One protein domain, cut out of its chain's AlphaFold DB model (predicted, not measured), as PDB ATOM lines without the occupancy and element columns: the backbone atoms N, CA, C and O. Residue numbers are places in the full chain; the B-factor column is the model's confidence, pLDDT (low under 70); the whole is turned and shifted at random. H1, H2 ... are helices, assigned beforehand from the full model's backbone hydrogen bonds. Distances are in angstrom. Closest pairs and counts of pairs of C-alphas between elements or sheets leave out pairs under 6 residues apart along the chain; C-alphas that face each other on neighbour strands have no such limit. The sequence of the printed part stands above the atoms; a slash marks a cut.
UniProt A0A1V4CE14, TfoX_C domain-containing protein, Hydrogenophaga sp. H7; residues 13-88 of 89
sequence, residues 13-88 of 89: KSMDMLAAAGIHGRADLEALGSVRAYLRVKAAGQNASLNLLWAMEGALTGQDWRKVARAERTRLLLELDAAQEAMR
ATOM      1  N   LYS A  13      17.485  26.926  10.589       95.19
ATOM      2  CA  LYS A  13      17.193  25.485  10.647       95.19
ATOM      3  C   LYS A  13      16.957  24.859   9.266       95.19
ATOM      4  O   LYS A  13      17.342  23.721   9.030       95.19
ATOM      5  N   SER A  14      16.280  25.574   8.371       96.31
ATOM      6  CA  SER A  14      16.058  25.107   7.000       96.31
ATOM      7  C   SER A  14      17.362  25.110   6.206       96.31
ATOM      8  O   SER A  14      17.593  24.183   5.438       96.31
ATOM      9  N   MET A  15      18.223  26.104   6.432       95.81
ATOM     10  CA  MET A  15      19.558  26.153   5.834       95.81
ATOM     11  C   MET A  15      20.448  25.009   6.330       95.81
ATOM     12  O   MET A  15      21.097  24.369   5.510       95.81
ATOM     13  N   ASP A  16      20.412  24.674   7.623       96.50
ATOM     14  CA  ASP A  16      21.159  23.537   8.181       96.50
ATOM     15  C   ASP A  16      20.719  22.209   7.549       96.50
ATOM     16  O   ASP A  16      21.546  21.376   7.178       96.50
ATOM     17  N   MET A  17      19.406  22.026   7.366       98.00
ATOM     18  CA  MET A  17      18.853  20.850   6.688       98.00
ATOM     19  C   MET A  17      19.321  20.748   5.233       98.00
ATOM     20  O   MET A  17      19.635  19.653   4.768       98.00
ATOM     21  N   LEU A  18      19.362  21.873   4.514       97.44
ATOM     22  CA  LEU A  18      19.849  21.928   3.135       97.44
ATOM     23  C   LEU A  18      21.347  21.637   3.056       97.44
ATOM     24  O   LEU A  18      21.761  20.812   2.244       97.44
ATOM     25  N   ALA A  19      22.141  22.228   3.946       96.88
ATOM     26  CA  ALA A  19      23.576  21.991   4.011       96.88
ATOM     27  C   ALA A  19      23.891  20.517   4.309       96.88
ATOM     28  O   ALA A  19      24.747  19.931   3.647       96.88
ATOM     29  N   ALA A  20      23.148  19.881   5.225       97.56
ATOM     30  CA  ALA A  20      23.257  18.445   5.499       97.56
ATOM     31  C   ALA A  20      22.911  17.566   4.279       97.56
ATOM     32  O   ALA A  20      23.354  16.424   4.193       97.56
ATOM     33  N   ALA A  21      22.143  18.100   3.326       97.62
ATOM     34  CA  ALA A  21      21.792  17.457   2.063       97.62
ATOM     35  C   ALA A  21      22.720  17.840   0.891       97.62
ATOM     36  O   ALA A  21      22.437  17.476  -0.255       97.62
ATOM     37  N   GLY A  22      23.802  18.584   1.160       97.06
ATOM     38  CA  GLY A  22      24.751  19.067   0.152       97.06
ATOM     39  C   GLY A  22      24.213  20.204  -0.724       97.06
ATOM     40  O   GLY A  22      24.621  20.326  -1.874       97.06
ATOM     41  N   ILE A  23      23.256  20.988  -0.218       97.00
ATOM     42  CA  ILE A  23      22.666  22.148  -0.899       97.00
ATOM     43  C   ILE A  23      23.116  23.395  -0.138       97.00
ATOM     44  O   ILE A  23      22.632  23.674   0.959       97.00
ATOM     45  N   HIS A  24      24.061  24.141  -0.705       94.44
ATOM     46  CA  HIS A  24      24.736  25.250  -0.030       94.44
ATOM     47  C   HIS A  24      24.231  26.628  -0.463       94.44
ATOM     48  O   HIS A  24      24.610  27.639   0.127       94.44
ATOM     49  N   GLY A  25      23.349  26.693  -1.460       92.00
ATOM     50  CA  GLY A  25      22.740  27.954  -1.855       92.00
ATOM     51  C   GLY A  25      21.755  27.836  -3.004       92.00
ATOM     52  O   GLY A  25      21.346  26.749  -3.413       92.00
ATOM     53  N   ARG A  26      21.384  29.004  -3.532       93.25
ATOM     54  CA  ARG A  26      20.429  29.149  -4.633       93.25
ATOM     55  C   ARG A  26      20.817  28.354  -5.872       93.25
ATOM     56  O   ARG A  26      19.955  27.677  -6.405       93.25
ATOM     57  N   ALA A  27      22.079  28.400  -6.296       94.12
ATOM     58  CA  ALA A  27      22.522  27.697  -7.502       94.12
ATOM     59  C   ALA A  27      22.294  26.176  -7.408       94.12
ATOM     60  O   ALA A  27      21.772  25.569  -8.341       94.12
ATOM     61  N   ASP A  28      22.600  25.572  -6.255       96.25
ATOM     62  CA  ASP A  28      22.345  24.147  -6.012       96.25
ATOM     63  C   ASP A  28      20.843  23.844  -6.016       96.25
ATOM     64  O   ASP A  28      20.397  22.838  -6.574       96.25
ATOM     65  N   LEU A  29      20.050  24.728  -5.403       96.38
ATOM     66  CA  LEU A  29      18.602  24.583  -5.354       96.38
ATOM     67  C   LEU A  29      17.962  24.734  -6.743       96.38
ATOM     68  O   LEU A  29      17.038  23.992  -7.058       96.38
ATOM     69  N   GLU A  30      18.456  25.650  -7.576       96.31
ATOM     70  CA  GLU A  30      18.013  25.856  -8.962       96.31
ATOM     71  C   GLU A  30      18.363  24.654  -9.842       96.31
ATOM     72  O   GLU A  30      17.525  24.200 -10.618       96.31
ATOM     73  N   ALA A  31      19.559  24.083  -9.672       96.88
ATOM     74  CA  ALA A  31      19.983  22.895 -10.410       96.88
ATOM     75  C   ALA A  31      19.142  21.648 -10.076       96.88
ATOM     76  O   ALA A  31      18.937  20.786 -10.930       96.88
ATOM     77  N   LEU A  32      18.662  21.532  -8.833       97.38
ATOM     78  CA  LEU A  32      17.856  20.394  -8.382       97.38
ATOM     79  C   LEU A  32      16.351  20.599  -8.586       97.38
ATOM     80  O   LEU A  32      15.631  19.638  -8.865       97.38
ATOM     81  N   GLY A  33      15.869  21.823  -8.386       97.69
ATOM     82  CA  GLY A  33      14.464  22.117  -8.131       97.69
ATOM     83  C   GLY A  33      14.034  21.767  -6.697       97.69
ATOM     84  O   GLY A  33      14.649  20.950  -6.003       97.69
ATOM     85  N   SER A  34      12.932  22.373  -6.250       98.00
ATOM     86  CA  SER A  34      12.423  22.259  -4.874       98.00
ATOM     87  C   SER A  34      12.054  20.821  -4.477       98.00
ATOM     88  O   SER A  34      12.373  20.384  -3.370       98.00
ATOM     89  N   VAL A  35      11.443  20.052  -5.383       98.44
ATOM     90  CA  VAL A  35      11.000  18.670  -5.129       98.44
ATOM     91  C   VAL A  35      12.181  17.716  -4.930       98.44
ATOM     92  O   VAL A  35      12.230  16.983  -3.940       98.44
ATOM     93  N   ARG A  36      13.176  17.736  -5.826       98.19
ATOM     94  CA  ARG A  36      14.358  16.864  -5.689       98.19
ATOM     95  C   ARG A  36      15.226  17.283  -4.507       98.19
ATOM     96  O   ARG A  36      15.748  16.415  -3.809       98.19
ATOM     97  N   ALA A  37      15.339  18.586  -4.245       98.31
ATOM     98  CA  ALA A  37      15.989  19.093  -3.044       98.31
ATOM     99  C   ALA A  37      15.306  18.573  -1.769       98.31
ATOM    100  O   ALA A  37      15.977  18.043  -0.885       98.31
ATOM    101  N   TYR A  38      13.973  18.621  -1.703       98.62
ATOM    102  CA  TYR A  38      13.201  18.073  -0.585       98.62
ATOM    103  C   TYR A  38      13.471  16.582  -0.350       98.62
ATOM    104  O   TYR A  38      13.687  16.159   0.789       98.62
ATOM    105  N   LEU A  39      13.506  15.787  -1.422       98.12
ATOM    106  CA  LEU A  39      13.813  14.359  -1.340       98.12
ATOM    107  C   LEU A  39      15.250  14.095  -0.883       98.12
ATOM    108  O   LEU A  39      15.455  13.225  -0.040       98.12
ATOM    109  N   ARG A  40      16.232  14.877  -1.352       98.06
ATOM    110  CA  ARG A  40      17.616  14.805  -0.853       98.06
ATOM    111  C   ARG A  40      17.705  15.103   0.639       98.06
ATOM    112  O   ARG A  40      18.370  14.368   1.358       98.06
ATOM    113  N   VAL A  41      17.000  16.128   1.114       98.31
ATOM    114  CA  VAL A  41      16.965  16.466   2.544       98.31
ATOM    115  C   VAL A  41      16.370  15.318   3.366       98.31
ATOM    116  O   VAL A  41      16.928  14.955   4.400       98.31
ATOM    117  N   LYS A  42      15.289  14.683   2.890       97.81
ATOM    118  CA  LYS A  42      14.747  13.474   3.531       97.81
ATOM    119  C   LYS A  42      15.736  12.310   3.528       97.81
ATOM    120  O   LYS A  42      15.895  11.653   4.553       97.81
ATOM    121  N   ALA A  43      16.404  12.063   2.404       97.00
ATOM    122  CA  ALA A  43      17.397  10.998   2.277       97.00
ATOM    123  C   ALA A  43      18.618  11.222   3.189       97.00
ATOM    124  O   ALA A  43      19.198  10.259   3.679       97.00
ATOM    125  N   ALA A  44      18.950  12.481   3.493       97.56
ATOM    126  CA  ALA A  44      19.966  12.867   4.473       97.56
ATOM    127  C   ALA A  44      19.510  12.707   5.945       97.56
ATOM    128  O   ALA A  44      20.178  13.189   6.862       97.56
ATOM    129  N   GLY A  45      18.357  12.076   6.195       97.56
ATOM    130  CA  GLY A  45      17.840  11.801   7.539       97.56
ATOM    131  C   GLY A  45      17.264  13.020   8.266       97.56
ATOM    132  O   GLY A  45      16.970  12.946   9.457       97.56
ATOM    133  N   GLN A  46      17.091  14.149   7.576       97.75
ATOM    134  CA  GLN A  46      16.535  15.358   8.173       97.75
ATOM    135  C   GLN A  46      15.005  15.288   8.256       97.75
ATOM    136  O   GLN A  46      14.328  14.756   7.374       97.75
ATOM    137  N   ASN A  47      14.433  15.909   9.290       95.38
ATOM    138  CA  ASN A  47      12.982  15.992   9.462       95.38
ATOM    139  C   ASN A  47      12.359  17.079   8.557       95.38
ATOM    140  O   ASN A  47      11.934  18.143   9.020       95.38
ATOM    141  N   ALA A  48      12.349  16.824   7.246       96.94
ATOM    142  CA  ALA A  48      11.845  17.745   6.233       96.94
ATOM    143  C   ALA A  48      10.308  17.787   6.195       96.94
ATOM    144  O   ALA A  48       9.637  16.868   5.711       96.94
ATOM    145  N   SER A  49       9.737  18.907   6.635       97.44
ATOM    146  CA  SER A  49       8.296  19.170   6.526       97.44
ATOM    147  C   SER A  49       7.901  19.686   5.137       97.44
ATOM    148  O   SER A  49       8.723  20.265   4.432       97.44
ATOM    149  N   LEU A  50       6.623  19.573   4.765       97.88
ATOM    150  CA  LEU A  50       6.115  20.191   3.529       97.88
ATOM    151  C   LEU A  50       6.305  21.717   3.501       97.88
ATOM    152  O   LEU A  50       6.454  22.289   2.430       97.88
ATOM    153  N   ASN A  51       6.383  22.384   4.655       97.19
ATOM    154  CA  ASN A  51       6.704  23.813   4.689       97.19
ATOM    155  C   ASN A  51       8.112  24.108   4.162       97.19
ATOM    156  O   ASN A  51       8.311  25.163   3.571       97.19
ATOM    157  N   LEU A  52       9.065  23.182   4.323       97.88
ATOM    158  CA  LEU A  52      10.380  23.311   3.696       97.88
ATOM    159  C   LEU A  52      10.258  23.249   2.170       97.88
ATOM    160  O   LEU A  52      10.870  24.064   1.489       97.88
ATOM    161  N   LEU A  53       9.428  22.342   1.639       98.38
ATOM    162  CA  LEU A  53       9.142  22.268   0.203       98.38
ATOM    163  C   LEU A  53       8.547  23.587  -0.317       98.38
ATOM    164  O   LEU A  53       9.054  24.141  -1.291       98.38
ATOM    165  N   TRP A  54       7.542  24.141   0.369       98.06
ATOM    166  CA  TRP A  54       6.938  25.427  -0.010       98.06
ATOM    167  C   TRP A  54       7.929  26.584   0.058       98.06
ATOM    168  O   TRP A  54       7.909  27.458  -0.804       98.06
ATOM    169  N   ALA A  55       8.786  26.601   1.081       97.25
ATOM    170  CA  ALA A  55       9.800  27.631   1.243       97.25
ATOM    171  C   ALA A  55      10.838  27.571   0.120       97.25
ATOM    172  O   ALA A  55      11.159  28.609  -0.447       97.25
ATOM    173  N   MET A  56      11.322  26.379  -0.240       98.06
ATOM    174  CA  MET A  56      12.271  26.209  -1.344       98.06
ATOM    175  C   MET A  56      11.684  26.672  -2.676       98.06
ATOM    176  O   MET A  56      12.328  27.429  -3.395       98.06
ATOM    177  N   GLU A  57      10.447  26.283  -2.984       98.06
ATOM    178  CA  GLU A  57       9.777  26.747  -4.201       98.06
ATOM    179  C   GLU A  57       9.535  28.265  -4.175       98.06
ATOM    180  O   GLU A  57       9.734  28.954  -5.175       98.06
ATOM    181  N   GLY A  58       9.168  28.820  -3.017       96.81
ATOM    182  CA  GLY A  58       9.051  30.265  -2.825       96.81
ATOM    183  C   GLY A  58      10.374  30.997  -3.060       96.81
ATOM    184  O   GLY A  58      10.403  32.013  -3.751       96.81
ATOM    185  N   ALA A  59      11.485  30.444  -2.571       95.50
ATOM    186  CA  ALA A  59      12.818  30.992  -2.787       95.50
ATOM    187  C   ALA A  59      13.237  30.950  -4.265       95.50
ATOM    188  O   ALA A  59      13.859  31.903  -4.743       95.50
ATOM    189  N   LEU A  60      12.878  29.891  -4.998       95.88
ATOM    190  CA  LEU A  60      13.135  29.768  -6.436       95.88
ATOM    191  C   LEU A  60      12.281  30.736  -7.261       95.88
ATOM    192  O   LEU A  60      12.790  31.409  -8.151       95.88
ATOM    193  N   THR A  61      10.994  30.845  -6.935       94.94
ATOM    194  CA  THR A  61      10.022  31.633  -7.713       94.94
ATOM    195  C   THR A  61       9.895  33.091  -7.269       94.94
ATOM    196  O   THR A  61       9.165  33.862  -7.889       94.94
ATOM    197  N   GLY A  62      10.566  33.486  -6.184       94.00
ATOM    198  CA  GLY A  62      10.423  34.815  -5.586       94.00
ATOM    199  C   GLY A  62       9.050  35.057  -4.943       94.00
ATOM    200  O   GLY A  62       8.606  36.201  -4.858       94.00
ATOM    201  N   GLN A  63       8.354  34.000  -4.512       94.25
ATOM    202  CA  GLN A  63       7.019  34.074  -3.910       94.25
ATOM    203  C   GLN A  63       7.046  33.766  -2.408       94.25
ATOM    204  O   GLN A  63       7.817  32.931  -1.943       94.25
ATOM    205  N   ASP A  64       6.143  34.384  -1.634       94.12
ATOM    206  CA  ASP A  64       5.928  33.974  -0.240       94.12
ATOM    207  C   ASP A  64       5.449  32.514  -0.198       94.12
ATOM    208  O   ASP A  64       4.519  32.120  -0.911       94.12
ATOM    209  N   TRP A  65       6.063  31.710   0.667       94.81
ATOM    210  CA  TRP A  65       5.780  30.279   0.776       94.81
ATOM    211  C   TRP A  65       4.305  29.977   1.082       94.81
ATOM    212  O   TRP A  65       3.795  28.933   0.678       94.81
ATOM    213  N   ARG A  66       3.570  30.879   1.752       96.31
ATOM    214  CA  ARG A  66       2.128  30.716   2.015       96.31
ATOM    215  C   ARG A  66       1.308  30.833   0.739       96.31
ATOM    216  O   ARG A  66       0.264  30.190   0.627       96.31
ATOM    217  N   LYS A  67       1.763  31.654  -0.214       97.12
ATOM    218  CA  LYS A  67       1.147  31.753  -1.539       97.12
ATOM    219  C   LYS A  67       1.405  30.476  -2.328       97.12
ATOM    220  O   LYS A  67       0.450  29.909  -2.849       97.12
ATOM    221  N   VAL A  68       2.641  29.976  -2.325       97.56
ATOM    222  CA  VAL A  68       2.992  28.682  -2.938       97.56
ATOM    223  C   VAL A  68       2.135  27.555  -2.354       97.56
ATOM    224  O   VAL A  68       1.489  26.819  -3.092       97.56
ATOM    225  N   ALA A  69       2.031  27.476  -1.025       97.25
ATOM    226  CA  ALA A  69       1.242  26.458  -0.330       97.25
ATOM    227  C   ALA A  69      -0.267  26.516  -0.633       97.25
ATOM    228  O   ALA A  69      -0.974  25.541  -0.377       97.25
ATOM    229  N   ARG A  70      -0.780  27.644  -1.139       97.88
ATOM    230  CA  ARG A  70      -2.169  27.771  -1.600       97.88
ATOM    231  C   ARG A  70      -2.321  27.496  -3.091       97.88
ATOM    232  O   ARG A  70      -3.266  26.812  -3.463       97.88
ATOM    233  N   ALA A  71      -1.436  28.042  -3.920       97.44
ATOM    234  CA  ALA A  71      -1.578  28.029  -5.374       97.44
ATOM    235  C   ALA A  71      -0.977  26.776  -6.028       97.44
ATOM    236  O   ALA A  71      -1.597  26.178  -6.898       97.44
ATOM    237  N   GLU A  72       0.196  26.339  -5.568       97.62
ATOM    238  CA  GLU A  72       1.000  25.302  -6.230       97.62
ATOM    239  C   GLU A  72       0.981  23.960  -5.482       97.62
ATOM    240  O   GLU A  72       1.602  22.994  -5.917       97.62
ATOM    241  N   ARG A  73       0.265  23.867  -4.351       97.81
ATOM    242  CA  ARG A  73       0.269  22.679  -3.478       97.81
ATOM    243  C   ARG A  73       0.005  21.386  -4.239       97.81
ATOM    244  O   ARG A  73       0.769  20.441  -4.097       97.81
ATOM    245  N   THR A  74      -1.083  21.329  -5.003       98.06
ATOM    246  CA  THR A  74      -1.475  20.105  -5.713       98.06
ATOM    247  C   THR A  74      -0.414  19.699  -6.726       98.06
ATOM    248  O   THR A  74      -0.009  18.543  -6.743       98.06
ATOM    249  N   ARG A  75       0.084  20.660  -7.511       98.25
ATOM    250  CA  ARG A  75       1.141  20.432  -8.498       98.25
ATOM    251  C   ARG A  75       2.398  19.864  -7.840       98.25
ATOM    252  O   ARG A  75       2.865  18.807  -8.239       98.25
ATOM    253  N   LEU A  76       2.901  20.519  -6.797       98.44
ATOM    254  CA  LEU A  76       4.127  20.104  -6.113       98.44
ATOM    255  C   LEU A  76       3.984  18.757  -5.392       98.44
ATOM    256  O   LEU A  76       4.952  18.009  -5.317       98.44
ATOM    257  N   LEU A  77       2.801  18.430  -4.859       98.50
ATOM    258  CA  LEU A  77       2.553  17.110  -4.267       98.50
ATOM    259  C   LEU A  77       2.502  16.005  -5.328       98.50
ATOM    260  O   LEU A  77       3.019  14.924  -5.072       98.50
ATOM    261  N   LEU A  78       1.925  16.275  -6.502       98.44
ATOM    262  CA  LEU A  78       1.942  15.335  -7.627       98.44
ATOM    263  C   LEU A  78       3.361  15.134  -8.171       98.44
ATOM    264  O   LEU A  78       3.771  14.002  -8.405       98.44
ATOM    265  N   GLU A  79       4.130  16.214  -8.331       98.31
ATOM    266  CA  GLU A  79       5.541  16.133  -8.729       98.31
ATOM    267  C   GLU A  79       6.374  15.362  -7.696       98.31
ATOM    268  O   GLU A  79       7.237  14.568  -8.068       98.31
ATOM    269  N   LEU A  80       6.104  15.567  -6.401       98.25
ATOM    270  CA  LEU A  80       6.749  14.833  -5.318       98.25
ATOM    271  C   LEU A  80       6.438  13.337  -5.380       98.25
ATOM    272  O   LEU A  80       7.368  12.537  -5.331       98.25
ATOM    273  N   ASP A  81       5.167  12.967  -5.512       97.94
ATOM    274  CA  ASP A  81       4.740  11.569  -5.605       97.94
ATOM    275  C   ASP A  81       5.373  10.870  -6.819       97.94
ATOM    276  O   ASP A  81       6.027   9.837  -6.679       97.94
ATOM    277  N   ALA A  82       5.313  11.508  -7.993       97.81
ATOM    278  CA  ALA A  82       5.935  10.997  -9.212       97.81
ATOM    279  C   ALA A  82       7.461  10.840  -9.079       97.81
ATOM    280  O   ALA A  82       8.030   9.842  -9.526       97.81
ATOM    281  N   ALA A  83       8.139  11.806  -8.449       96.69
ATOM    282  CA  ALA A  83       9.575  11.724  -8.203       96.69
ATOM    283  C   ALA A  83       9.933  10.602  -7.217       96.69
ATOM    284  O   ALA A  83      10.961   9.952  -7.396       96.69
ATOM    285  N   GLN A  84       9.101  10.356  -6.200       95.56
ATOM    286  CA  GLN A  84       9.290   9.239  -5.275       95.56
ATOM    287  C   GLN A  84       9.111   7.894  -5.972       95.56
ATOM    288  O   GLN A  84       9.936   7.007  -5.767       95.56
ATOM    289  N   GLU A  85       8.083   7.752  -6.809       95.69
ATOM    290  CA  GLU A  85       7.839   6.520  -7.560       95.69
ATOM    291  C   GLU A  85       8.991   6.219  -8.526       95.69
ATOM    292  O   GLU A  85       9.487   5.098  -8.563       95.69
ATOM    293  N   ALA A  86       9.517   7.238  -9.213       93.19
ATOM    294  CA  ALA A  86      10.679   7.094 -10.093       93.19
ATOM    295  C   ALA A  86      11.980   6.698  -9.363       93.19
ATOM    296  O   ALA A  86      12.942   6.283 -10.008       93.19
ATOM    297  N   MET A  87      12.041   6.862  -8.037       88.25
ATOM    298  CA  MET A  87      13.178   6.452  -7.204       88.25
ATOM    299  C   MET A  87      13.010   5.051  -6.600       88.25
ATOM    300  O   MET A  87      13.923   4.582  -5.915       88.25
ATOM    301  N   ARG A  88      11.864   4.390  -6.800       86.44
ATOM    302  CA  ARG A  88      11.664   3.012  -6.340       86.44
ATOM    303  C   ARG A  88      12.389   2.050  -7.297       86.44
ATOM    304  O   ARG A  88      12.332   2.270  -8.506       86.44
TER     305      ARG A  88
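This is residues 13 to 88 of the 89 residues of the protein "TfoX_C domain-containing protein" of Hydrogenophaga sp. H7 (UniProt A0A1V4CE14). H6, the longest helix, packs on a core hairpin of H3 and H4, with H5 on the same side and H1 and H2 on the other. The printed 76 residues include six named helices in chain order, H1 to H6: all helix, mostly crossed. The whole is compact, radius of gyration of the C-alphas 11.5 A, spanning 28 by 28 by 22 A.

H6, residues 73 to 85, 18.3 A long, ends at C-alpha (7.839, 6.520, -7.560). H1, residues 13 to 20, begins at (17.193, 25.485, 10.647). H2 is residues 26 to 32, H3 34 to 43, H4 50 to 61, H5 65 to 71.

H6 touches H3 at a steep tilt of 49 degrees, closest C-alphas 80 and 35, 5.7 A. H3 and H4 form a hairpin, closest C-alphas 34 and 57, 5.3 A. H5 touches H4, closest C-alphas 65 and 55, 4.8 A. Each helix has every O i to N i+4 pair within hydrogen-bond range.

The farthest C-alphas, 64 and 88, are 32.1 A apart. The printed part has no cut, long link or residue under pLDDT 70.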